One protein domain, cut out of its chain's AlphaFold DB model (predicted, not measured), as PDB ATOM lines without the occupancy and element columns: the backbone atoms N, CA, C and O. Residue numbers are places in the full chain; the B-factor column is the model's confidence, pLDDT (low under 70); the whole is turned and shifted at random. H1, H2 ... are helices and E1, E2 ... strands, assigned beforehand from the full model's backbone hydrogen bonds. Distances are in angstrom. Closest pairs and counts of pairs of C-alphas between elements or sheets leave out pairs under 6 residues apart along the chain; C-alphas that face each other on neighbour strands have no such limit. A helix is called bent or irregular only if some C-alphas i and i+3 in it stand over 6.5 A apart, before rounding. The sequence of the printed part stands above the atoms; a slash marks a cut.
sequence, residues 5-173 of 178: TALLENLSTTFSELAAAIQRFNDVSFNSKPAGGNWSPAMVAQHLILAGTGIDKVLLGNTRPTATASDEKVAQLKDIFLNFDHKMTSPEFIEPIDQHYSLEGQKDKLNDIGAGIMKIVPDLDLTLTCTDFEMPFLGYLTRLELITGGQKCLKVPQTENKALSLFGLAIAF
ATOM      1  N   THR A   5     -46.334 -26.644  19.566       83.88
ATOM      2  CA  THR A   5     -45.170 -26.834  18.688       83.88
ATOM      3  C   THR A   5     -45.199 -25.907  17.474       83.88
ATOM      4  O   THR A   5     -44.234 -25.185  17.250       83.88
ATOM      5  N   ALA A   6     -46.309 -25.867  16.729       83.94
ATOM      6  CA  ALA A   6     -46.435 -24.999  15.556       83.94
ATOM      7  C   ALA A   6     -46.362 -23.508  15.936       83.94
ATOM      8  O   ALA A   6     -45.756 -22.706  15.225       83.94
ATOM      9  N   LEU A   7     -46.922 -23.139  17.092       82.12
ATOM     10  CA  LEU A   7     -46.844 -21.779  17.622       82.12
ATOM     11  C   LEU A   7     -45.400 -21.375  17.966       82.12
ATOM     12  O   LEU A   7     -44.955 -20.287  17.607       82.12
ATOM     13  N   LEU A   8     -44.653 -22.261  18.627       85.75
ATOM     14  CA  LEU A   8     -43.248 -22.038  18.975       85.75
ATOM     15  C   LEU A   8     -42.352 -21.957  17.736       85.75
ATOM     16  O   LEU A   8     -41.481 -21.092  17.675       85.75
ATOM     17  N   GLU A   9     -42.583 -22.809  16.735       86.31
ATOM     18  CA  GLU A   9     -41.880 -22.741  15.451       86.31
ATOM     19  C   GLU A   9     -42.132 -21.399  14.764       86.31
ATOM     20  O   GLU A   9     -41.183 -20.703  14.404       86.31
ATOM     21  N   ASN A  10     -43.396 -20.971  14.675       82.81
ATOM     22  CA  ASN A  10     -43.731 -19.667  14.115       82.81
ATOM     23  C   ASN A  10     -43.064 -18.522  14.893       82.81
ATOM     24  O   ASN A  10     -42.633 -17.553  14.270       82.81
ATOM     25  N   LEU A  11     -42.994 -18.595  16.233       83.19
ATOM     26  CA  LEU A  11     -42.350 -17.578  17.087       83.19
ATOM     27  C   LEU A  11     -40.856 -17.513  16.818       83.19
ATOM     28  O   LEU A  11     -40.330 -16.433  16.561       83.19
ATOM     29  N   SER A  12     -40.196 -18.662  16.799       84.50
ATOM     30  CA  SER A  12     -38.775 -18.759  16.488       84.50
ATOM     31  C   SER A  12     -38.460 -18.175  15.107       84.50
ATOM     32  O   SER A  12     -37.600 -17.301  14.982       84.50
ATOM     33  N   THR A  13     -39.210 -18.580  14.076       84.44
ATOM     34  CA  THR A  13     -39.058 -18.067  12.706       84.44
ATOM     35  C   THR A  13     -39.275 -16.556  12.643       84.44
ATOM     36  O   THR A  13     -38.410 -15.838  12.151       84.44
ATOM     37  N   THR A  14     -40.359 -16.072  13.252       80.62
ATOM     38  CA  THR A  14     -40.689 -14.650  13.400       80.62
ATOM     39  C   THR A  14     -39.509 -13.856  13.968       80.62
ATOM     40  O   THR A  14     -38.973 -12.975  13.301       80.62
ATOM     41  N   PHE A  15     -39.046 -14.167  15.180       82.94
ATOM     42  CA  PHE A  15     -37.975 -13.390  15.816       82.94
ATOM     43  C   PHE A  15     -36.639 -13.503  15.068       82.94
ATOM     44  O   PHE A  15     -35.903 -12.520  14.982       82.94
ATOM     45  N   SER A  16     -36.357 -14.655  14.455       83.00
ATOM     46  CA  SER A  16     -35.184 -14.839  13.596       83.00
ATOM     47  C   SER A  16     -35.219 -13.919  12.369       83.00
ATOM     48  O   SER A  16     -34.241 -13.232  12.068       83.00
ATOM     49  N   GLU A  17     -36.366 -13.821  11.695       83.25
ATOM     50  CA  GLU A  17     -36.547 -12.936  10.544       83.25
ATOM     51  C   GLU A  17     -36.500 -11.452  10.944       83.25
ATOM     52  O   GLU A  17     -35.959 -10.639  10.188       83.25
ATOM     53  N   LEU A  18     -36.965 -11.092  12.151       82.12
ATOM     54  CA  LEU A  18     -36.784  -9.743  12.708       82.12
ATOM     55  C   LEU A  18     -35.310  -9.397  12.883       82.12
ATOM     56  O   LEU A  18     -34.853  -8.340  12.445       82.12
ATOM     57  N   ALA A  19     -34.567 -10.293  13.533       81.69
ATOM     58  CA  ALA A  19     -33.156 -10.099  13.809       81.69
ATOM     59  C   ALA A  19     -32.364  -9.987  12.501       81.69
ATOM     60  O   ALA A  19     -31.522  -9.098  12.365       81.69
ATOM     61  N   ALA A  20     -32.677 -10.831  11.512       83.44
ATOM     62  CA  ALA A  20     -32.084 -10.764  10.181       83.44
ATOM     63  C   ALA A  20     -32.430  -9.452   9.459       83.44
ATOM     64  O   ALA A  20     -31.570  -8.871   8.801       83.44
ATOM     65  N   ALA A  21     -33.664  -8.957   9.590       84.19
ATOM     66  CA  ALA A  21     -34.080  -7.684   9.015       84.19
ATOM     67  C   ALA A  21     -33.329  -6.486   9.624       84.19
ATOM     68  O   ALA A  21     -32.893  -5.610   8.880       84.19
ATOM     69  N   ILE A  22     -33.127  -6.466  10.945       84.50
ATOM     70  CA  ILE A  22     -32.368  -5.412  11.643       84.50
ATOM     71  C   ILE A  22     -30.888  -5.436  11.245       84.50
ATOM     72  O   ILE A  22     -30.295  -4.386  11.008       84.50
ATOM     73  N   GLN A  23     -30.304  -6.623  11.082       87.31
ATOM     74  CA  GLN A  23     -28.902  -6.784  10.676       87.31
ATOM     75  C   GLN A  23     -28.607  -6.339   9.233       87.31
ATOM     76  O   GLN A  23     -27.443  -6.246   8.851       87.31
ATOM     77  N   ARG A  24     -29.627  -6.040   8.414       88.81
ATOM     78  CA  ARG A  24     -29.428  -5.452   7.073       88.81
ATOM     79  C   ARG A  24     -28.976  -3.989   7.133       88.81
ATOM     80  O   ARG A  24     -28.508  -3.463   6.125       88.81
ATOM     81  N   PHE A  25     -29.140  -3.328   8.277       89.75
ATOM     82  CA  PHE A  25     -28.718  -1.948   8.488       89.75
ATOM     83  C   PHE A  25     -27.300  -1.881   9.072       89.75
ATOM     84  O   PHE A  25     -26.801  -2.835   9.658       89.75
ATOM     85  N   ASN A  26     -26.658  -0.722   8.932       91.75
ATOM     86  CA  ASN A  26     -25.500  -0.339   9.740       91.75
ATOM     87  C   ASN A  26     -25.924   0.767  10.719       91.75
ATOM     88  O   ASN A  26     -27.008   1.325  10.566       91.75
ATOM     89  N   ASP A  27     -25.086   1.126  11.693       87.50
ATOM     90  CA  ASP A  27     -25.458   2.104  12.732       87.50
ATOM     91  C   ASP A  27     -25.948   3.451  12.171       87.50
ATOM     92  O   ASP A  27     -26.863   4.066  12.730       87.50
ATOM     93  N   VAL A  28     -25.384   3.893  11.039       90.38
ATOM     94  CA  VAL A  28     -25.774   5.142  10.372       90.38
ATOM     95  C   VAL A  28     -27.151   4.994   9.730       90.38
ATOM     96  O   VAL A  28     -28.046   5.793  10.008       90.38
ATOM     97  N   SER A  29     -27.360   3.976   8.890       90.62
ATOM     98  CA  SER A  29     -28.633   3.778   8.185       90.62
ATOM     99  C   SER A  29     -29.767   3.351   9.116       90.62
ATOM    100  O   SER A  29     -30.917   3.700   8.867       90.62
ATOM    101  N   PHE A  30     -29.450   2.680  10.225       91.56
ATOM    102  CA  PHE A  30     -30.408   2.284  11.254       91.56
ATOM    103  C   PHE A  30     -31.029   3.495  11.956       91.56
ATOM    104  O   PHE A  30     -32.231   3.522  12.206       91.56
ATOM    105  N   ASN A  31     -30.229   4.527  12.227       93.38
ATOM    106  CA  ASN A  31     -30.683   5.745  12.901       93.38
ATOM    107  C   ASN A  31     -31.113   6.856  11.930       93.38
ATOM    108  O   ASN A  31     -31.671   7.866  12.355       93.38
ATOM    109  N   SER A  32     -30.890   6.678  10.626       89.81
ATOM    110  CA  SER A  32     -31.261   7.663   9.609       89.81
ATOM    111  C   SER A  32     -32.771   7.677   9.377       89.81
ATOM    112  O   SER A  32     -33.387   6.644   9.111       89.81
ATOM    113  N   LYS A  33     -33.379   8.864   9.453       87.44
ATOM    114  CA  LYS A  33     -34.799   9.053   9.134       87.44
ATOM    115  C   LYS A  33     -35.019   9.149   7.621       87.44
ATOM    116  O   LYS A  33     -34.212   9.783   6.937       87.44
ATOM    117  N   PRO A  34     -36.112   8.578   7.089       81.12
ATOM    118  CA  PRO A  34     -36.493   8.785   5.697       81.12
ATOM    119  C   PRO A  34     -36.915  10.244   5.444       81.12
ATOM    120  O   PRO A  34     -37.330  10.967   6.358       81.12
ATOM    121  N   ALA A  35     -36.834  10.675   4.183       71.12
ATOM    122  CA  ALA A  35     -37.351  11.974   3.759       71.12
ATOM    123  C   ALA A  35     -38.865  12.025   4.027       71.12
ATOM    124  O   ALA A  35     -39.585  11.166   3.549       71.12
ATOM    125  N   GLY A  36     -39.337  12.997   4.815       68.44
ATOM    126  CA  GLY A  36     -40.749  13.082   5.228       68.44
ATOM    127  C   GLY A  36     -40.974  13.132   6.743       68.44
ATOM    128  O   GLY A  36     -42.077  13.447   7.176       68.44
ATOM    129  N   GLY A  37     -39.926  12.914   7.548       66.38
ATOM    130  CA  GLY A  37     -39.991  13.061   9.011       66.38
ATOM    131  C   GLY A  37     -40.551  11.837   9.742       66.38
ATOM    132  O   GLY A  37     -40.967  11.944  10.896       66.38
ATOM    133  N   ASN A  38     -40.554  10.680   9.081       77.00
ATOM    134  CA  ASN A  38     -41.073   9.433   9.637       77.00
ATOM    135  C   ASN A  38     -40.044   8.806  10.597       77.00
ATOM    136  O   ASN A  38     -38.903   9.266  10.709       77.00
ATOM    137  N   TRP A  39     -40.447   7.755  11.310       84.56
ATOM    138  CA  TRP A  39     -39.555   7.022  12.209       84.56
ATOM    139  C   TRP A  39     -38.372   6.408  11.448       84.56
ATOM    140  O   TRP A  39     -38.528   5.885  10.345       84.56
ATOM    141  N   SER A  40     -37.182   6.471  12.047       88.94
ATOM    142  CA  SER A  40     -36.029   5.702  11.569       88.94
ATOM    143  C   SER A  40     -36.236   4.206  11.858       88.94
ATOM    144  O   SER A  40     -37.016   3.864  12.755       88.94
ATOM    145  N   PRO A  41     -35.525   3.292  11.170       89.19
ATOM    146  CA  PRO A  41     -35.542   1.864  11.508       89.19
ATOM    147  C   PRO A  41     -35.288   1.591  13.001       89.19
ATOM    148  O   PRO A  41     -35.949   0.746  13.604       89.19
ATOM    149  N   ALA A  42     -34.398   2.371  13.616       90.62
ATOM    150  CA  ALA A  42     -34.105   2.370  15.044       90.62
ATOM    151  C   ALA A  42     -35.320   2.693  15.923       90.62
ATOM    152  O   ALA A  42     -35.580   1.992  16.905       90.62
ATOM    153  N   MET A  43     -36.084   3.726  15.561       89.19
ATOM    154  CA  MET A  43     -37.314   4.093  16.264       89.19
ATOM    155  C   MET A  43     -38.393   3.020  16.093       89.19
ATOM    156  O   MET A  43     -39.097   2.718  17.051       89.19
ATOM    157  N   VAL A  44     -38.492   2.384  14.922       87.12
ATOM    158  CA  VAL A  44     -39.431   1.267  14.741       87.12
ATOM    159  C   VAL A  44     -39.022   0.063  15.592       87.12
ATOM    160  O   VAL A  44     -39.869  -0.524  16.259       87.12
ATOM    161  N   ALA A  45     -37.732  -0.277  15.646       89.31
ATOM    162  CA  ALA A  45     -37.240  -1.327  16.537       89.31
ATOM    163  C   ALA A  45     -37.530  -0.998  18.012       89.31
ATOM    164  O   ALA A  45     -37.995  -1.861  18.753       89.31
ATOM    165  N   GLN A  46     -37.341   0.260  18.429       92.12
ATOM    166  CA  GLN A  46     -37.707   0.700  19.777       92.12
ATOM    167  C   GLN A  46     -39.210   0.565  20.037       92.12
ATOM    168  O   GLN A  46     -39.598   0.121  21.114       92.12
ATOM    169  N   HIS A  47     -40.051   0.936  19.075       85.44
ATOM    170  CA  HIS A  47     -41.498   0.808  19.191       85.44
ATOM    171  C   HIS A  47     -41.917  -0.653  19.418       85.44
ATOM    172  O   HIS A  47     -42.712  -0.938  20.313       85.44
ATOM    173  N   LEU A  48     -41.308  -1.595  18.684       84.31
ATOM    174  CA  LEU A  48     -41.517  -3.035  18.887       84.31
ATOM    175  C   LEU A  48     -41.084  -3.490  20.285       84.31
ATOM    176  O   LEU A  48     -41.791  -4.265  20.922       84.31
ATOM    177  N   ILE A  49     -39.950  -2.991  20.783       89.06
ATOM    178  CA  ILE A  49     -39.468  -3.299  22.136       89.06
ATOM    179  C   ILE A  49     -40.447  -2.786  23.189       89.06
ATOM    180  O   ILE A  49     -40.773  -3.524  24.114       89.06
ATOM    181  N   LEU A  50     -40.940  -1.551  23.058       85.19
ATOM    182  CA  LEU A  50     -41.918  -0.985  23.990       85.19
ATOM    183  C   LEU A  50     -43.227  -1.780  23.975       85.19
ATOM    184  O   LEU A  50     -43.750  -2.092  25.039       85.19
ATOM    185  N   ALA A  51     -43.714  -2.165  22.792       81.50
ATOM    186  CA  ALA A  51     -44.926  -2.971  22.651       81.50
ATOM    187  C   ALA A  51     -44.766  -4.406  23.185       81.50
ATOM    188  O   ALA A  51     -45.715  -4.971  23.726       81.50
ATOM    189  N   GLY A  52     -43.581  -5.005  23.038       81.06
ATOM    190  CA  GLY A  52     -43.279  -6.340  23.554       81.06
ATOM    191  C   GLY A  52     -42.940  -6.361  25.048       81.06
ATOM    192  O   GLY A  52     -43.081  -7.392  25.702       81.06
ATOM    193  N   THR A  53     -42.512  -5.234  25.619       81.06
ATOM    194  CA  THR A  53     -42.166  -5.147  27.042       81.06
ATOM    195  C   THR A  53     -43.420  -5.318  27.898       81.06
ATOM    196  O   THR A  53     -44.360  -4.537  27.807       81.06
ATOM    197  N   GLY A  54     -43.419  -6.321  28.779       79.44
ATOM    198  CA  GLY A  54     -44.541  -6.598  29.679       79.44
ATOM    199  C   GLY A  54     -45.601  -7.541  29.109       79.44
ATOM    200  O   GLY A  54     -46.551  -7.861  29.823       79.44
ATOM    201  N   ILE A  55     -45.444  -8.032  27.873       83.50
ATOM    202  CA  ILE A  55     -46.355  -9.040  27.311       83.50
ATOM    203  C   ILE A  55     -46.325 -10.344  28.119       83.50
ATOM    204  O   ILE A  55     -47.357 -10.972  28.329       83.50
ATOM    205  N   ASP A  56     -45.159 -10.712  28.646       81.56
ATOM    206  CA  ASP A  56     -44.962 -11.824  29.574       81.56
ATOM    207  C   ASP A  56     -45.835 -11.675  30.826       81.56
ATOM    208  O   ASP A  56     -46.496 -12.629  31.237       81.56
ATOM    209  N   LYS A  57     -45.913 -10.463  31.385       85.00
ATOM    210  CA  LYS A  57     -46.754 -10.155  32.550       85.00
ATOM    211  C   LYS A  57     -48.236 -10.293  32.231       85.00
ATOM    212  O   LYS A  57     -48.972 -10.823  33.052       85.00
ATOM    213  N   VAL A  58     -48.671  -9.859  31.046       86.44
ATOM    214  CA  VAL A  58     -50.067 -10.018  30.601       86.44
ATOM    215  C   VAL A  58     -50.412 -11.496  30.397       86.44
ATOM    216  O   VAL A  58     -51.484 -11.948  30.798       86.44
ATOM    217  N   LEU A  59     -49.501 -12.271  29.802       86.44
ATOM    218  CA  LEU A  59     -49.702 -13.700  29.551       86.44
ATOM    219  C   LEU A  59     -49.738 -14.515  30.855       86.44
ATOM    220  O   LEU A  59     -50.569 -15.417  30.989       86.44
ATOM    221  N   LEU A  60     -48.879 -14.187  31.821       90.81
ATOM    222  CA  LEU A  60     -48.814 -14.830  33.141       90.81
ATOM    223  C   LEU A  60     -49.818 -14.262  34.158       90.81
ATOM    224  O   LEU A  60     -49.951 -14.815  35.248       90.81
ATOM    225  N   GLY A  61     -50.490 -13.164  33.817       91.50
ATOM    226  CA  GLY A  61     -51.377 -12.417  34.697       91.50
ATOM    227  C   GLY A  61     -52.763 -13.034  34.884       91.50
ATOM    228  O   GLY A  61     -52.995 -14.228  34.655       91.50
ATOM    229  N   ASN A  62     -53.708 -12.198  35.314       95.19
ATOM    230  CA  ASN A  62     -55.082 -12.605  35.566       95.19
ATOM    231  C   ASN A  62     -55.773 -13.038  34.276       95.19
ATOM    232  O   ASN A  62     -55.647 -12.425  33.209       95.19
ATOM    233  N   THR A  63     -56.552 -14.106  34.408       96.25
ATOM    234  CA  THR A  63     -57.316 -14.669  33.306       96.25
ATOM    235  C   THR A  63     -58.721 -15.042  33.735       96.25
ATOM    236  O   THR A  63     -59.018 -15.215  34.919       96.25
ATOM    237  N   ARG A  64     -59.593 -15.194  32.741       95.44
ATOM    238  CA  ARG A  64     -60.928 -15.766  32.900       95.44
ATOM    239  C   ARG A  64     -61.192 -16.831  31.831       95.44
ATOM    240  O   ARG A  64     -60.582 -16.765  30.758       95.44
ATOM    241  N   PRO A  65     -62.118 -17.775  32.082       95.44
ATOM    242  CA  PRO A  65     -62.594 -18.690  31.051       95.44
ATOM    243  C   PRO A  65     -63.120 -17.927  29.831       95.44
ATOM    244  O   PRO A  65     -63.814 -16.916  29.972       95.44
ATOM    245  N   THR A  66     -62.797 -18.416  28.638       91.31
ATOM    246  CA  THR A  66     -63.277 -17.841  27.376       91.31
ATOM    247  C   THR A  66     -64.596 -18.502  26.996       91.31
ATOM    248  O   THR A  66     -64.698 -19.724  26.971       91.31
ATOM    249  N   ALA A  67     -65.623 -17.691  26.734       83.94
ATOM    250  CA  ALA A  67     -66.954 -18.186  26.379       83.94
ATOM    251  C   ALA A  67     -67.074 -18.588  24.896       83.94
ATOM    252  O   ALA A  67     -67.947 -19.379  24.545       83.94
ATOM    253  N   THR A  68     -66.217 -18.032  24.038       82.19
ATOM    254  CA  THR A  68     -66.196 -18.247  22.585       82.19
ATOM    255  C   THR A  68     -64.910 -18.956  22.139       82.19
ATOM    256  O   THR A  68     -64.107 -19.391  22.968       82.19
ATOM    257  N   ALA A  69     -64.728 -19.141  20.827       87.81
ATOM    258  CA  ALA A  69     -63.513 -19.744  20.285       87.81
ATOM    259  C   ALA A  69     -62.290 -18.869  20.599       87.81
ATOM    260  O   ALA A  69     -62.326 -17.651  20.439       87.81
ATOM    261  N   SER A  70     -61.192 -19.490  21.031       86.69
ATOM    262  CA  SER A  70     -60.005 -18.755  21.473       86.69
ATOM    263  C   SER A  70     -59.234 -18.064  20.350       86.69
ATOM    264  O   SER A  70     -58.292 -17.337  20.646       86.69
ATOM    265  N   ASP A  71     -59.600 -18.283  19.089       85.88
ATOM    266  CA  ASP A  71     -59.008 -17.683  17.894       85.88
ATOM    267  C   ASP A  71     -59.968 -16.752  17.129       85.88
ATOM    268  O   ASP A  71     -59.641 -16.303  16.029       85.88
ATOM    269  N   GLU A  72     -61.131 -16.426  17.701       88.12
ATOM    270  CA  GLU A  72     -62.198 -15.664  17.040       88.12
ATOM    271  C   GLU A  72     -61.716 -14.309  16.496       88.12
ATOM    272  O   GLU A  72     -62.051 -13.932  15.370       88.12
ATOM    273  N   LYS A  73     -60.867 -13.592  17.244       85.44
ATOM    274  CA  LYS A  73     -60.356 -12.276  16.832       85.44
ATOM    275  C   LYS A  73     -59.076 -12.346  16.006       85.44
ATOM    276  O   LYS A  73     -58.604 -11.307  15.553       85.44
ATOM    277  N   VAL A  74     -58.503 -13.528  15.753       81.88
ATOM    278  CA  VAL A  74     -57.228 -13.656  15.017       81.88
ATOM    279  C   VAL A  74     -57.338 -13.109  13.593       81.88
ATOM    280  O   VAL A  74     -56.423 -12.435  13.120       81.88
ATOM    281  N   ALA A  75     -58.459 -13.360  12.910       81.19
ATOM    282  CA  ALA A  75     -58.696 -12.824  11.569       81.19
ATOM    283  C   ALA A  75     -58.811 -11.291  11.585       81.19
ATOM    284  O   ALA A  75     -58.165 -10.617  10.789       81.19
ATOM    285  N   GLN A  76     -59.552 -10.740  12.547       81.44
ATOM    286  CA  GLN A  76     -59.720  -9.296  12.686       81.44
ATOM    287  C   GLN A  76     -58.406  -8.594  13.060       81.44
ATOM    288  O   GLN A  76     -58.075  -7.563  12.480       81.44
ATOM    289  N   LEU A  77     -57.625  -9.166  13.983       76.62
ATOM    290  CA  LEU A  77     -56.284  -8.688  14.333       76.62
ATOM    291  C   LEU A  77     -55.390  -8.655  13.091       76.62
ATOM    292  O   LEU A  77     -54.709  -7.666  12.838       76.62
ATOM    293  N   LYS A  78     -55.434  -9.710  12.272       73.38
ATOM    294  CA  LYS A  78     -54.684  -9.764  11.018       73.38
ATOM    295  C   LYS A  78     -55.091  -8.640  10.065       73.38
ATOM    296  O   LYS A  78     -54.206  -7.982   9.528       73.38
ATOM    297  N   ASP A  79     -56.385  -8.410   9.872       76.94
ATOM    298  CA  ASP A  79     -56.869  -7.364   8.967       76.94
ATOM    299  C   ASP A  79     -56.478  -5.966   9.456       76.94
ATOM    300  O   ASP A  79     -56.073  -5.130   8.656       76.94
ATOM    301  N   ILE A  80     -56.522  -5.722  10.767       73.12
ATOM    302  CA  ILE A  80     -56.105  -4.447  11.360       73.12
ATOM    303  C   ILE A  80     -54.602  -4.217  11.163       73.12
ATOM    304  O   ILE A  80     -54.187  -3.119  10.802       73.12
ATOM    305  N   PHE A  81     -53.780  -5.241  11.384       68.62
ATOM    306  CA  PHE A  81     -52.324  -5.093  11.387       68.62
ATOM    307  C   PHE A  81     -51.662  -5.218  10.014       68.62
ATOM    308  O   PHE A  81     -50.553  -4.721   9.829       68.62
ATOM    309  N   LEU A  82     -52.331  -5.849   9.045       67.19
ATOM    310  CA  LEU A  82     -51.882  -5.911   7.650       67.19
ATOM    311  C   LEU A  82     -52.424  -4.773   6.784       67.19
ATOM    312  O   LEU A  82     -52.029  -4.649   5.623       67.19
ATOM    313  N   ASN A  83     -53.317  -3.943   7.319       68.69
ATOM    314  CA  ASN A  83     -53.842  -2.797   6.598       68.69
ATOM    315  C   ASN A  83     -52.906  -1.590   6.735       68.69
ATOM    316  O   ASN A  83     -53.025  -0.785   7.654       68.69
ATOM    317  N   PHE A  84     -51.984  -1.452   5.780       64.06
ATOM    318  CA  PHE A  84     -51.038  -0.332   5.719       64.06
ATOM    319  C   PHE A  84     -51.667   0.996   5.254       64.06
ATOM    320  O   PHE A  84     -51.016   2.041   5.345       64.06
ATOM    321  N   ASP A  85     -52.910   0.970   4.762       62.62
ATOM    322  CA  ASP A  85     -53.637   2.165   4.319       62.62
ATOM    323  C   ASP A  85     -54.297   2.892   5.500       62.62
ATOM    324  O   ASP A  85     -54.414   4.122   5.503       62.62
ATOM    325  N   HIS A  86     -54.676   2.143   6.541       60.22
ATOM    326  CA  HIS A  86     -55.260   2.674   7.765       60.22
ATOM    327  C   HIS A  86     -54.188   2.933   8.826       60.22
ATOM    328  O   HIS A  86     -53.564   2.024   9.363       60.22
ATOM    329  N   LYS A  87     -53.995   4.211   9.159       61.16
ATOM    330  CA  LYS A  87     -53.013   4.662  10.152       61.16
ATOM    331  C   LYS A  87     -53.711   4.906  11.481       61.16
ATOM    332  O   LYS A  87     -54.637   5.715  11.527       61.16
ATOM    333  N   MET A  88     -53.259   4.259  12.551       62.72
ATOM    334  CA  MET A  88     -53.684   4.589  13.910       62.72
ATOM    335  C   MET A  88     -52.580   5.377  14.619       62.72
ATOM    336  O   MET A  88     -51.397   5.283  14.296       62.72
ATOM    337  N   THR A  89     -52.971   6.221  15.567       63.41
ATOM    338  CA  THR A  89     -52.023   7.019  16.351       63.41
ATOM    339  C   THR A  89     -51.473   6.182  17.491       63.41
ATOM    340  O   THR A  89     -52.261   5.692  18.299       63.41
ATOM    341  N   SER A  90     -50.146   6.023  17.554       64.94
ATOM    342  CA  SER A  90     -49.484   5.359  18.680       64.94
ATOM    343  C   SER A  90     -49.944   5.928  20.012       64.94
ATOM    344  O   SER A  90     -49.883   7.142  20.191       64.94
ATOM    345  N   PRO A  91     -50.348   5.080  20.972       69.00
ATOM    346  CA  PRO A  91     -50.397   5.481  22.361       69.00
ATOM    347  C   PRO A  91     -49.031   6.012  22.800       69.00
ATOM    348  O   PRO A  91     -47.993   5.467  22.409       69.00
ATOM    349  N   GLU A  92     -49.040   7.035  23.654       73.00
ATOM    350  CA  GLU A  92     -47.820   7.702  24.129       73.00
ATOM    351  C   GLU A  92     -46.845   6.726  24.804       73.00
ATOM    352  O   GLU A  92     -45.634   6.848  24.647       73.00
ATOM    353  N   PHE A  93     -47.353   5.704  25.504       73.38
ATOM    354  CA  PHE A  93     -46.520   4.746  26.242       73.38
ATOM    355  C   PHE A  93     -45.709   3.791  25.351       73.38
ATOM    356  O   PHE A  93     -44.755   3.181  25.833       73.38
ATOM    357  N   ILE A  94     -46.067   3.661  24.068       76.38
ATOM    358  CA  ILE A  94     -45.270   2.924  23.079       76.38
ATOM    359  C   ILE A  94     -44.639   3.842  22.028       76.38
ATOM    360  O   ILE A  94     -43.938   3.343  21.154       76.38
ATOM    361  N   GLU A  95     -44.806   5.165  22.098       83.12
ATOM    362  CA  GLU A  95     -44.148   6.070  21.151       83.12
ATOM    363  C   GLU A  95     -42.625   6.121  21.419       83.12
ATOM    364  O   GLU A  95     -42.193   6.430  22.533       83.12
ATOM    365  N   PRO A  96     -41.774   5.788  20.429       88.31
ATOM    366  CA  PRO A  96     -40.328   5.828  20.600       88.31
ATOM    367  C   PRO A  96     -39.826   7.274  20.681       88.31
ATOM    368  O   PRO A  96     -40.194   8.130  19.875       88.31
ATOM    369  N   ILE A  97     -38.920   7.524  21.625       91.25
ATOM    370  CA  ILE A  97     -38.228   8.810  21.753       91.25
ATOM    371  C   ILE A  97     -37.320   9.024  20.532       91.25
ATOM    372  O   ILE A  97     -36.703   8.098  20.010       91.25
ATOM    373  N   ASP A  98     -37.216  10.262  20.060       90.88
ATOM    374  CA  ASP A  98     -36.304  10.610  18.973       90.88
ATOM    375  C   ASP A  98     -34.863  10.729  19.488       90.88
ATOM    376  O   ASP A  98     -34.415  11.798  19.902       90.88
ATOM    377  N   GLN A  99     -34.150   9.606  19.517       92.94
ATOM    378  CA  GLN A  99     -32.759   9.537  19.952       92.94
ATOM    379  C   GLN A  99     -31.972   8.498  19.150       92.94
ATOM    380  O   GLN A  99     -32.528   7.721  18.372       92.94
ATOM    381  N   HIS A 100     -30.661   8.464  19.372       95.31
ATOM    382  CA  HIS A 100     -29.811   7.412  18.833       95.31
ATOM    383  C   HIS A 100     -30.044   6.091  19.583       95.31
ATOM    384  O   HIS A 100     -30.000   6.054  20.814       95.31
ATOM    385  N   TYR A 101     -30.235   5.003  18.840       95.44
ATOM    386  CA  TYR A 101     -30.346   3.649  19.375       95.44
ATOM    387  C   TYR A 101     -29.232   2.756  18.824       95.44
ATOM    388  O   TYR A 101     -28.951   2.755  17.624       95.44
ATOM    389  N   SER A 102     -28.634   1.954  19.708       95.31
ATOM    390  CA  SER A 102     -27.651   0.930  19.337       95.31
ATOM    391  C   SER A 102     -28.322  -0.194  18.551       95.31
ATOM    392  O   SER A 102     -29.273  -0.794  19.052       95.31
ATOM    393  N   LEU A 103     -27.818  -0.514  17.356       93.12
ATOM    394  CA  LEU A 103     -28.344  -1.611  16.541       93.12
ATOM    395  C   LEU A 103     -28.299  -2.943  17.297       93.12
ATOM    396  O   LEU A 103     -29.330  -3.600  17.452       93.12
ATOM    397  N   GLU A 104     -27.125  -3.300  17.820       94.62
ATOM    398  CA  GLU A 104     -26.926  -4.518  18.614       94.62
ATOM    399  C   GLU A 104     -27.823  -4.523  19.858       94.62
ATOM    400  O   GLU A 104     -28.548  -5.486  20.088       94.62
ATOM    401  N   GLY A 105     -27.888  -3.410  20.596       94.69
ATOM    402  CA  GLY A 105     -28.723  -3.325  21.794       94.69
ATOM    403  C   GLY A 105     -30.225  -3.491  21.525       94.69
ATOM    404  O   GLY A 105     -30.935  -4.045  22.362       94.69
ATOM    405  N   GLN A 106     -30.734  -3.031  20.377       93.50
ATOM    406  CA  GLN A 106     -32.139  -3.251  20.007       93.50
ATOM    407  C   GLN A 106     -32.390  -4.685  19.547       93.50
ATOM    408  O   GLN A 106     -33.412  -5.271  19.903       93.50
ATOM    409  N   LYS A 107     -31.454  -5.260  18.786       92.31
ATOM    410  CA  LYS A 107     -31.503  -6.664  18.370       92.31
ATOM    411  C   LYS A 107     -31.558  -7.589  19.589       92.31
ATOM    412  O   LYS A 107     -32.425  -8.456  19.644       92.31
ATOM    413  N   ASP A 108     -30.690  -7.367  20.572       94.44
ATOM    414  CA  ASP A 108     -30.610  -8.201  21.773       94.44
ATOM    415  C   ASP A 108     -31.902  -8.128  22.593       94.44
ATOM    416  O   ASP A 108     -32.484  -9.161  22.908       94.44
ATOM    417  N   LYS A 109     -32.451  -6.928  22.819       93.50
ATOM    418  CA  LYS A 109     -33.740  -6.771  23.518       93.50
ATOM    419  C   LYS A 109     -34.896  -7.478  22.812       93.50
ATOM    420  O   LYS A 109     -35.757  -8.054  23.470       93.50
ATOM    421  N   LEU A 110     -34.951  -7.415  21.481       89.69
ATOM    422  CA  LEU A 110     -35.993  -8.102  20.715       89.69
ATOM    423  C   LEU A 110     -35.854  -9.623  20.818       89.69
ATOM    424  O   LEU A 110     -36.862 -10.313  20.976       89.69
ATOM    425  N   ASN A 111     -34.623 -10.136  20.787       90.81
ATOM    426  CA  ASN A 111     -34.350 -11.552  21.019       90.81
ATOM    427  C   ASN A 111     -34.746 -11.978  22.438       90.81
ATOM    428  O   ASN A 111     -35.375 -13.023  22.595       90.81
ATOM    429  N   ASP A 112     -34.448 -11.161  23.449       92.62
ATOM    430  CA  ASP A 112     -34.809 -11.429  24.844       92.62
ATOM    431  C   ASP A 112     -36.330 -11.485  25.038       92.62
ATOM    432  O   ASP A 112     -36.836 -12.395  25.698       92.62
ATOM    433  N   ILE A 113     -37.076 -10.564  24.415       88.12
ATOM    434  CA  ILE A 113     -38.548 -10.588  24.411       88.12
ATOM    435  C   ILE A 113     -39.048 -11.898  23.790       88.12
ATOM    436  O   ILE A 113     -39.879 -12.588  24.385       88.12
ATOM    437  N   GLY A 114     -38.526 -12.274  22.619       87.50
ATOM    438  CA  GLY A 114     -38.917 -13.509  21.943       87.50
ATOM    439  C   GLY A 114     -38.610 -14.760  22.761       87.50
ATOM    440  O   GLY A 114     -39.472 -15.626  22.918       87.50
ATOM    441  N   ALA A 115     -37.411 -14.839  23.337       91.31
ATOM    442  CA  ALA A 115     -36.998 -15.936  24.206       91.31
ATOM    443  C   ALA A 115     -37.868 -16.029  25.469       91.31
ATOM    444  O   ALA A 115     -38.256 -17.129  25.866       91.31
ATOM    445  N   GLY A 116     -38.227 -14.889  26.066       90.38
ATOM    446  CA  GLY A 116     -39.129 -14.820  27.214       90.38
ATOM    447  C   GLY A 116     -40.510 -15.400  26.907       90.38
ATOM    448  O   GLY A 116     -41.005 -16.235  27.664       90.38
ATOM    449  N   ILE A 117     -41.096 -15.034  25.763       88.12
ATOM    450  CA  ILE A 117     -42.392 -15.566  25.316       88.12
ATOM    451  C   ILE A 117     -42.288 -17.069  25.031       88.12
ATOM    452  O   ILE A 117     -43.077 -17.853  25.556       88.12
ATOM    453  N   MET A 118     -41.295 -17.497  24.244       89.25
ATOM    454  CA  MET A 118     -41.110 -18.913  23.892       89.25
ATOM    455  C   MET A 118     -40.889 -19.807  25.116       89.25
ATOM    456  O   MET A 118     -41.272 -20.973  25.094       89.25
ATOM    457  N   LYS A 119     -40.309 -19.267  26.195       93.56
ATOM    458  CA  LYS A 119     -40.118 -19.990  27.453       93.56
ATOM    459  C   LYS A 119     -41.430 -20.270  28.188       93.56
ATOM    460  O   LYS A 119     -41.533 -21.318  28.811       93.56
ATOM    461  N   ILE A 120     -42.397 -19.351  28.150       91.31
ATOM    462  CA  ILE A 120     -43.643 -19.474  28.929       91.31
ATOM    463  C   ILE A 120     -44.767 -20.166  28.156       91.31
ATOM    464  O   ILE A 120     -45.585 -20.845  28.762       91.31
ATOM    465  N   VAL A 121     -44.797 -20.043  26.823       89.88
ATOM    466  CA  VAL A 121     -45.840 -20.619  25.949       89.88
ATOM    467  C   VAL A 121     -46.156 -22.102  26.219       89.88
ATOM    468  O   VAL A 121     -47.344 -22.425  26.236       89.88
ATOM    469  N   PRO A 122     -45.176 -23.009  26.438       91.75
ATOM    470  CA  PRO A 122     -45.461 -24.430  26.650       91.75
ATOM    471  C   PRO A 122     -46.369 -24.715  27.852       91.75
ATOM    472  O   PRO A 122     -47.129 -25.681  27.809       91.75
ATOM    473  N   ASP A 123     -46.301 -23.868  28.881       92.62
ATOM    474  CA  ASP A 123     -46.969 -24.063  30.170       92.62
ATOM    475  C   ASP A 123     -48.296 -23.289  30.283       92.62
ATOM    476  O   ASP A 123     -48.989 -23.364  31.300       92.62
ATOM    477  N   LEU A 124     -48.670 -22.520  29.254       90.81
ATOM    478  CA  LEU A 124     -49.881 -21.705  29.263       90.81
ATOM    479  C   LEU A 124     -51.081 -22.461  28.687       90.81
ATOM    480  O   LEU A 124     -51.028 -23.018  27.592       90.81
ATOM    481  N   ASP A 125     -52.225 -22.349  29.365       93.38
ATOM    482  CA  ASP A 125     -53.518 -22.601  28.729       93.38
ATOM    483  C   ASP A 125     -53.841 -21.434  27.791       93.38
ATOM    484  O   ASP A 125     -54.259 -20.359  28.235       93.38
ATOM    485  N   LEU A 126     -53.609 -21.649  26.494       90.69
ATOM    486  CA  LEU A 126     -53.793 -20.653  25.440       90.69
ATOM    487  C   LEU A 126     -55.261 -20.264  25.218       90.69
ATOM    488  O   LEU A 126     -55.532 -19.257  24.561       90.69
ATOM    489  N   THR A 127     -56.206 -21.043  25.751       92.62
ATOM    490  CA  THR A 127     -57.639 -20.805  25.558       92.62
ATOM    491  C   THR A 127     -58.189 -19.714  26.465       92.62
ATOM    492  O   THR A 127     -59.258 -19.184  26.176       92.62
ATOM    493  N   LEU A 128     -57.472 -19.337  27.528       94.19
ATOM    494  CA  LEU A 128     -57.939 -18.359  28.508       94.19
ATOM    495  C   LEU A 128     -57.831 -16.913  28.008       94.19
ATOM    496  O   LEU A 128     -56.889 -16.542  27.303       94.19
ATOM    497  N   THR A 129     -58.794 -16.089  28.426       94.12
ATOM    498  CA  THR A 129     -58.835 -14.647  28.157       94.12
ATOM    499  C   THR A 129     -58.012 -13.897  29.201       94.12
ATOM    500  O   THR A 129     -58.297 -14.022  30.392       94.12
ATOM    501  N   CYS A 130     -57.037 -13.098  28.767       90.56
ATOM    502  CA  CYS A 130     -56.256 -12.203  29.624       90.56
ATOM    503  C   CYS A 130     -57.095 -10.987  30.033       90.56
ATOM    504  O   CYS A 130     -57.715 -10.357  29.180       90.56
ATOM    505  N   THR A 131     -57.104 -10.640  31.323       92.06
ATOM    506  CA  THR A 131     -57.883  -9.498  31.848       92.06
ATOM    507  C   THR A 131     -57.026  -8.315  32.295       92.06
ATOM    508  O   THR A 131     -57.567  -7.257  32.597       92.06
ATOM    509  N   ASP A 132     -55.701  -8.472  32.310       82.81
ATOM    510  CA  ASP A 132     -54.758  -7.419  32.724       82.81
ATOM    511  C   ASP A 132     -54.408  -6.435  31.599       82.81
ATOM    512  O   ASP A 132     -53.720  -5.440  31.822       82.81
ATOM    513  N   PHE A 133     -54.889  -6.700  30.385       81.19
ATOM    514  CA  PHE A 133     -54.745  -5.818  29.239       81.19
ATOM    515  C   PHE A 133     -56.001  -5.865  28.377       81.19
ATOM    516  O   PHE A 133     -56.431  -6.936  27.946       81.19
ATOM    517  N   GLU A 134     -56.563  -4.692  28.101       81.88
ATOM    518  CA  GLU A 134     -57.674  -4.523  27.174       81.88
ATOM    519  C   GLU A 134     -57.162  -3.847  25.902       81.88
ATOM    520  O   GLU A 134     -56.607  -2.746  25.944       81.88
ATOM    521  N   MET A 135     -57.333  -4.512  24.761       75.88
ATOM    522  CA  MET A 135     -56.946  -3.941  23.483       75.88
ATOM    523  C   MET A 135     -57.972  -2.885  23.056       75.88
ATOM    524  O   MET A 135     -59.171  -3.188  23.008       75.88
ATOM    525  N   PRO A 136     -57.534  -1.669  22.671       70.88
ATOM    526  CA  PRO A 136     -58.435  -0.669  22.116       70.88
ATOM    527  C   PRO A 136     -59.287  -1.252  20.981       70.88
ATOM    528  O   PRO A 136     -58.769  -1.937  20.102       70.88
ATOM    529  N   PHE A 137     -60.596  -0.986  21.009       72.69
ATOM    530  CA  PHE A 137     -61.596  -1.418  20.016       72.69
ATOM    531  C   PHE A 137     -61.886  -2.931  19.919       72.69
ATOM    532  O   PHE A 137     -62.897  -3.297  19.326       72.69
ATOM    533  N   LEU A 138     -61.059  -3.804  20.507       76.44
ATOM    534  CA  LEU A 138     -61.213  -5.270  20.458       76.44
ATOM    535  C   LEU A 138     -61.517  -5.908  21.821       76.44
ATOM    536  O   LEU A 138     -61.915  -7.074  21.881       76.44
ATOM    537  N   GLY A 139     -61.352  -5.151  22.906       86.06
ATOM    538  CA  GLY A 139     -61.562  -5.628  24.264       86.06
ATOM    539  C   GLY A 139     -60.476  -6.611  24.704       86.06
ATOM    540  O   GLY A 139     -59.320  -6.538  24.283       86.06
ATOM    541  N   TYR A 140     -60.846  -7.548  25.575       89.56
ATOM    542  CA  TYR A 140     -59.927  -8.570  26.070       89.56
ATOM    543  C   TYR A 140     -59.623  -9.637  25.017       89.56
ATOM    544  O   TYR A 140     -60.513 -10.124  24.309       89.56
ATOM    545  N   LEU A 141     -58.355 -10.032  24.965       87.75
ATOM    546  CA  LEU A 141     -57.843 -11.044  24.051       87.75
ATOM    547  C   LEU A 141     -57.512 -12.334  24.798       87.75
ATOM    548  O   LEU A 141     -57.121 -12.316  25.969       87.75
ATOM    549  N   THR A 142     -57.637 -13.463  24.112       91.06
ATOM    550  CA  THR A 142     -57.063 -14.718  24.601       91.06
ATOM    551  C   THR A 142     -55.542 -14.692  24.528       91.06
ATOM    552  O   THR A 142     -54.941 -13.927  23.769       91.06
ATOM    553  N   ARG A 143     -54.890 -15.569  25.295       90.31
ATOM    554  CA  ARG A 143     -53.444 -15.792  25.158       90.31
ATOM    555  C   ARG A 143     -53.079 -16.198  23.732       90.31
ATOM    556  O   ARG A 143     -52.097 -15.694  23.194       90.31
ATOM    557  N   LEU A 144     -53.891 -17.055  23.106       87.88
ATOM    558  CA  LEU A 144     -53.710 -17.426  21.705       87.88
ATOM    559  C   LEU A 144     -53.778 -16.200  20.786       87.88
ATOM    560  O   LEU A 144     -52.888 -16.027  19.959       87.88
ATOM    561  N   GLU A 145     -54.782 -15.337  20.938       85.69
ATOM    562  CA  GLU A 145     -54.952 -14.110  20.148       85.69
ATOM    563  C   GLU A 145     -53.783 -13.135  20.336       85.69
ATOM    564  O   GLU A 145     -53.275 -12.600  19.352       85.69
ATOM    565  N   LEU A 146     -53.309 -12.948  21.572       83.06
ATOM    566  CA  LEU A 146     -52.157 -12.089  21.875       83.06
ATOM    567  C   LEU A 146     -50.873 -12.586  21.207       83.06
ATOM    568  O   LEU A 146     -50.124 -11.791  20.643       83.06
ATOM    569  N   ILE A 147     -50.627 -13.898  21.244       82.81
ATOM    570  CA  ILE A 147     -49.415 -14.481  20.663       82.81
ATOM    571  C   ILE A 147     -49.530 -14.506  19.134       82.81
ATOM    572  O   ILE A 147     -48.651 -13.999  18.444       82.81
ATOM    573  N   THR A 148     -50.627 -15.039  18.587       75.56
ATOM    574  CA  THR A 148     -50.813 -15.236  17.134       75.56
ATOM    575  C   THR A 148     -51.064 -13.941  16.367       75.56
ATOM    576  O   THR A 148     -50.553 -13.791  15.252       75.56
ATOM    577  N   GLY A 149     -51.790 -12.984  16.954       62.06
ATOM    578  CA  GLY A 149     -51.994 -11.647  16.392       62.06
ATOM    579  C   GLY A 149     -50.679 -10.883  16.208       62.06
ATOM    580  O   GLY A 149     -50.564 -10.061  15.300       62.06
ATOM    581  N   GLY A 150     -49.652 -11.210  17.002       55.03
ATOM    582  CA  GLY A 150     -48.290 -10.704  16.828       55.03
ATOM    583  C   GLY A 150     -47.569 -11.243  15.585       55.03
ATOM    584  O   GLY A 150     -46.788 -10.514  14.978       55.03
ATOM    585  N   GLN A 151     -47.847 -12.486  15.168       48.28
ATOM    586  CA  GLN A 151     -46.981 -13.241  14.244       48.28
ATOM    587  C   GLN A 151     -47.333 -13.134  12.761       48.28
ATOM    588  O   GLN A 151     -46.457 -13.120  11.899       48.28
ATOM    589  N   LYS A 152     -48.626 -13.143  12.413       45.28
ATOM    590  CA  LYS A 152     -49.049 -13.432  11.025       45.28
ATOM    591  C   LYS A 152     -48.870 -12.275  10.041       45.28
ATOM    592  O   LYS A 152     -49.260 -12.415   8.881       45.28
ATOM    593  N   CYS A 153     -48.235 -11.181  10.456       40.88
ATOM    594  CA  CYS A 153     -47.936 -10.071   9.562       40.88
ATOM    595  C   CYS A 153     -46.817 -10.393   8.547       40.88
ATOM    596  O   CYS A 153     -46.752  -9.762   7.498       40.88
ATOM    597  N   LEU A 154     -45.987 -11.415   8.801       34.91
ATOM    598  CA  LEU A 154     -44.769 -11.652   8.018       34.91
ATOM    599  C   LEU A 154     -44.935 -12.443   6.704       34.91
ATOM    600  O   LEU A 154     -44.024 -12.469   5.884       34.91
ATOM    601  N   LYS A 155     -46.085 -13.090   6.460       31.70
ATOM    602  CA  LYS A 155     -46.286 -13.953   5.270       31.70
ATOM    603  C   LYS A 155     -46.739 -13.204   4.002       31.70
ATOM    604  O   LYS A 155     -47.217 -13.839   3.064       31.70
ATOM    605  N   VAL A 156     -46.622 -11.876   3.952       36.84
ATOM    606  CA  VAL A 156     -46.966 -11.077   2.759       36.84
ATOM    607  C   VAL A 156     -45.760 -11.026   1.799       36.84
ATOM    608  O   VAL A 156     -44.635 -10.862   2.270       36.84
ATOM    609  N   PRO A 157     -45.944 -11.170   0.468       29.45
ATOM    610  CA  PRO A 157     -44.842 -11.159  -0.498       29.45
ATOM    611  C   PRO A 157     -43.991  -9.884  -0.397       29.45
ATOM    612  O   PRO A 157     -44.492  -8.772  -0.561       29.45
ATOM    613  N   GLN A 158     -42.690 -10.053  -0.143       38.69
ATOM    614  CA  GLN A 158     -41.701  -8.973  -0.132       38.69
ATOM    615  C   GLN A 158     -41.416  -8.485  -1.557       38.69
ATOM    616  O   GLN A 158     -40.445  -8.908  -2.178       38.69
ATOM    617  N   THR A 159     -42.246  -7.592  -2.088       27.80
ATOM    618  CA  THR A 159     -41.944  -6.897  -3.355       27.80
ATOM    619  C   THR A 159     -41.738  -5.396  -3.201       27.80
ATOM    620  O   THR A 159     -41.280  -4.753  -4.137       27.80
ATOM    621  N   GLU A 160     -41.953  -4.830  -2.015       26.78
ATOM    622  CA  GLU A 160     -41.688  -3.416  -1.754       26.78
ATOM    623  C   GLU A 160     -41.066  -3.245  -0.370       26.78
ATOM    624  O   GLU A 160     -41.759  -3.299   0.635       26.78
ATOM    625  N   ASN A 161     -39.741  -3.109  -0.335       35.44
ATOM    626  CA  ASN A 161     -38.919  -2.388   0.649       35.44
ATOM    627  C   ASN A 161     -39.523  -2.074   2.047       35.44
ATOM    628  O   ASN A 161     -39.503  -0.929   2.496       35.44
ATOM    629  N   LYS A 162     -40.059  -3.076   2.755       33.62
ATOM    630  CA  LYS A 162     -40.698  -2.931   4.073       33.62
ATOM    631  C   LYS A 162     -40.272  -4.089   4.969       33.62
ATOM    632  O   LYS A 162     -40.983  -5.068   5.168       33.62
ATOM    633  N   ALA A 163     -39.046  -3.998   5.469       29.67
ATOM    634  CA  ALA A 163     -38.635  -4.751   6.641       29.67
ATOM    635  C   ALA A 163     -39.358  -4.149   7.852       29.67
ATOM    636  O   ALA A 163     -39.231  -2.945   8.039       29.67
ATOM    637  N   LEU A 164     -40.076  -4.981   8.621       32.75
ATOM    638  CA  LEU A 164     -40.671  -4.772   9.962       32.75
ATOM    639  C   LEU A 164     -42.170  -5.092   9.962       32.75
ATOM    640  O   LEU A 164     -43.013  -4.214   9.803       32.75
ATOM    641  N   SER A 165     -42.510  -6.362  10.192       32.28
ATOM    642  CA  SER A 165     -43.890  -6.728  10.504       32.28
ATOM    643  C   SER A 165     -43.978  -7.797  11.593       32.28
ATOM    644  O   SER A 165     -44.333  -8.932  11.299       32.28
ATOM    645  N   LEU A 166     -43.602  -7.490  12.839       39.44
ATOM    646  CA  LEU A 166     -43.549  -8.538  13.878       39.44
ATOM    647  C   LEU A 166     -44.131  -8.229  15.243       39.44
ATOM    648  O   LEU A 166     -44.038  -9.053  16.139       39.44
ATOM    649  N   PHE A 167     -44.856  -7.135  15.378       41.72
ATOM    650  CA  PHE A 167     -45.900  -7.097  16.382       41.72
ATOM    651  C   PHE A 167     -47.074  -6.431  15.718       41.72
ATOM    652  O   PHE A 167     -46.995  -5.254  15.375       41.72
ATOM    653  N   GLY A 168     -48.148  -7.188  15.519       36.62
ATOM    654  CA  GLY A 168     -49.417  -6.622  15.112       36.62
ATOM    655  C   GLY A 168     -49.721  -5.344  15.903       36.62
ATOM    656  O   GLY A 168     -49.870  -4.280  15.311       36.62
ATOM    657  N   LEU A 169     -49.581  -5.390  17.235       35.12
ATOM    658  CA  LEU A 169     -49.747  -4.225  18.115       35.12
ATOM    659  C   LEU A 169     -48.961  -2.969  17.710       35.12
ATOM    660  O   LEU A 169     -49.411  -1.878  18.018       35.12
ATOM    661  N   ALA A 170     -47.802  -3.103  17.070       33.00
ATOM    662  CA  ALA A 170     -46.897  -1.996  16.786       33.00
ATOM    663  C   ALA A 170     -47.111  -1.385  15.383       33.00
ATOM    664  O   ALA A 170     -46.920  -0.194  15.163       33.00
ATOM    665  N   ILE A 171     -47.541  -2.178  14.399       34.34
ATOM    666  CA  ILE A 171     -47.707  -1.679  13.018       34.34
ATOM    667  C   ILE A 171     -48.907  -0.740  12.907       34.34
ATOM    668  O   ILE A 171     -48.841   0.254  12.181       34.34
ATOM    669  N   ALA A 172     -49.952  -1.009  13.695       32.28
ATOM    670  CA  ALA A 172     -51.124  -0.153  13.842       32.28
ATOM    671  C   ALA A 172     -50.761   1.328  14.041       32.28
ATOM    672  O   ALA A 172     -51.473   2.215  13.581       32.28
ATOM    673  N   PHE A 173     -49.632   1.588  14.696       32.44
ATOM    674  CA  PHE A 173     -49.348   2.844  15.362       32.44
ATOM    675  C   PHE A 173     -48.199   3.661  14.757       32.44
ATOM    676  O   PHE A 173     -47.779   4.670  15.325       32.44
TER     677      PHE A 173
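AT A GLANCE: This is residues 5 to 173 of the 178 residues of an uncharacterized protein of Pedobacter sp (UniProt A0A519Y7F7). The long helix H6 has H1 side by side with it, running the other way, while H3 and then H4 pack on it one after the other. H7 packs on H1 and the short H8 on H3, H5 packs on both H7 and H8, and the small hairpin of E1 and E2 packs through E1 on H4 and H7; H2 lies at the opposite end of the long axis. The printed part has 169 residues, with eight named helices and two named strands in the order H1 H2 H3 H4 H5 H6 E1 E2 H7 H8; the sheet E1 - E2 is antiparallel and the class is mostly helix. It is compact, with a radius of gyration of the C-alphas of 15.8 A, and its C-alphas span 49 by 31 by 31 A.

HOW THE PARTS SIT: E1, residues 129 to 135, and E2, residues 139 to 142, form an antiparallel hairpin at 138 degrees; N 130 and O 141, and N 135 and O 139, are each 2.9 A apart, within hydrogen-bond range. Residues 63 to 64 pair antiparallel with residues 129 to 130 of E1. The closest C-alphas of H4, residues 55 to 60, and E1 are those of Val 58 and Asp 132, 5.8 A apart. H4 touches H6, residues 103 to 123, at a shallow tilt of 17 degrees, the same way (C-alphas of Asp 56 and Ile 117, the closest, 6.2 A). H1, residues 5 to 22, touches H6 at a shallow tilt of 4 degrees, opposite ways, closest at the C-alphas of Ala 19 and Lys 107, 5.9 A. H3, residues 41 to 52, touches H6 at a shallow tilt of 26 degrees, the same way, closest at the C-alphas of Ile 49 and Leu 110, 6.1 A. With residues 41 to 43 alone H3 touches H2, residues 27 to 31; the closest C-alphas, of Phe 30 and Pro 41, are 5.2 A apart. H7, residues 143 to 155, touches H5, residues 74 to 82, at a steep tilt of 44 degrees, the same way, closest at the C-alphas of Leu 77 and Gly 149, 5.6 A. H8, residues 168 to 171, touches H7, closest at the C-alphas of Gly 150 and Gly 168, 4.6 A. Every O i to N i+4 pair is within hydrogen-bond range in H1 to H5, against 15 of 17 in H6 and 4 of 9 in H7, where 4 of 10 O i to N i+3 pairs are; H8 is too short for an i+4 pair.

IN THESE COORDINATES: H6 is 32.2 A long from first to last C-alpha, H1 25.9 A, H7 21.2 A and H3 16.5 A. H1 begins at C-alpha 5, (-45.170, -26.834, 18.688), and H8 ends at C-alpha 171, (-47.707, -1.679, 13.018). H7 is irregular, with C-alphas 150 and 153 7.3 A apart; H6 is only just irregular, with C-alphas 119 and 122 7.0 A apart.

THE WHOLE: The two C-alphas farthest apart are those of Val 28 and Ala 67, 50.0 A. The printed part has no cut, and the links H4 to H5, H5 to H6 and H7 to H8 are long. The mean pLDDT of the printed part is 77.6; residues 36 to 37, 81 to 91 and 149 to 173 are under 70.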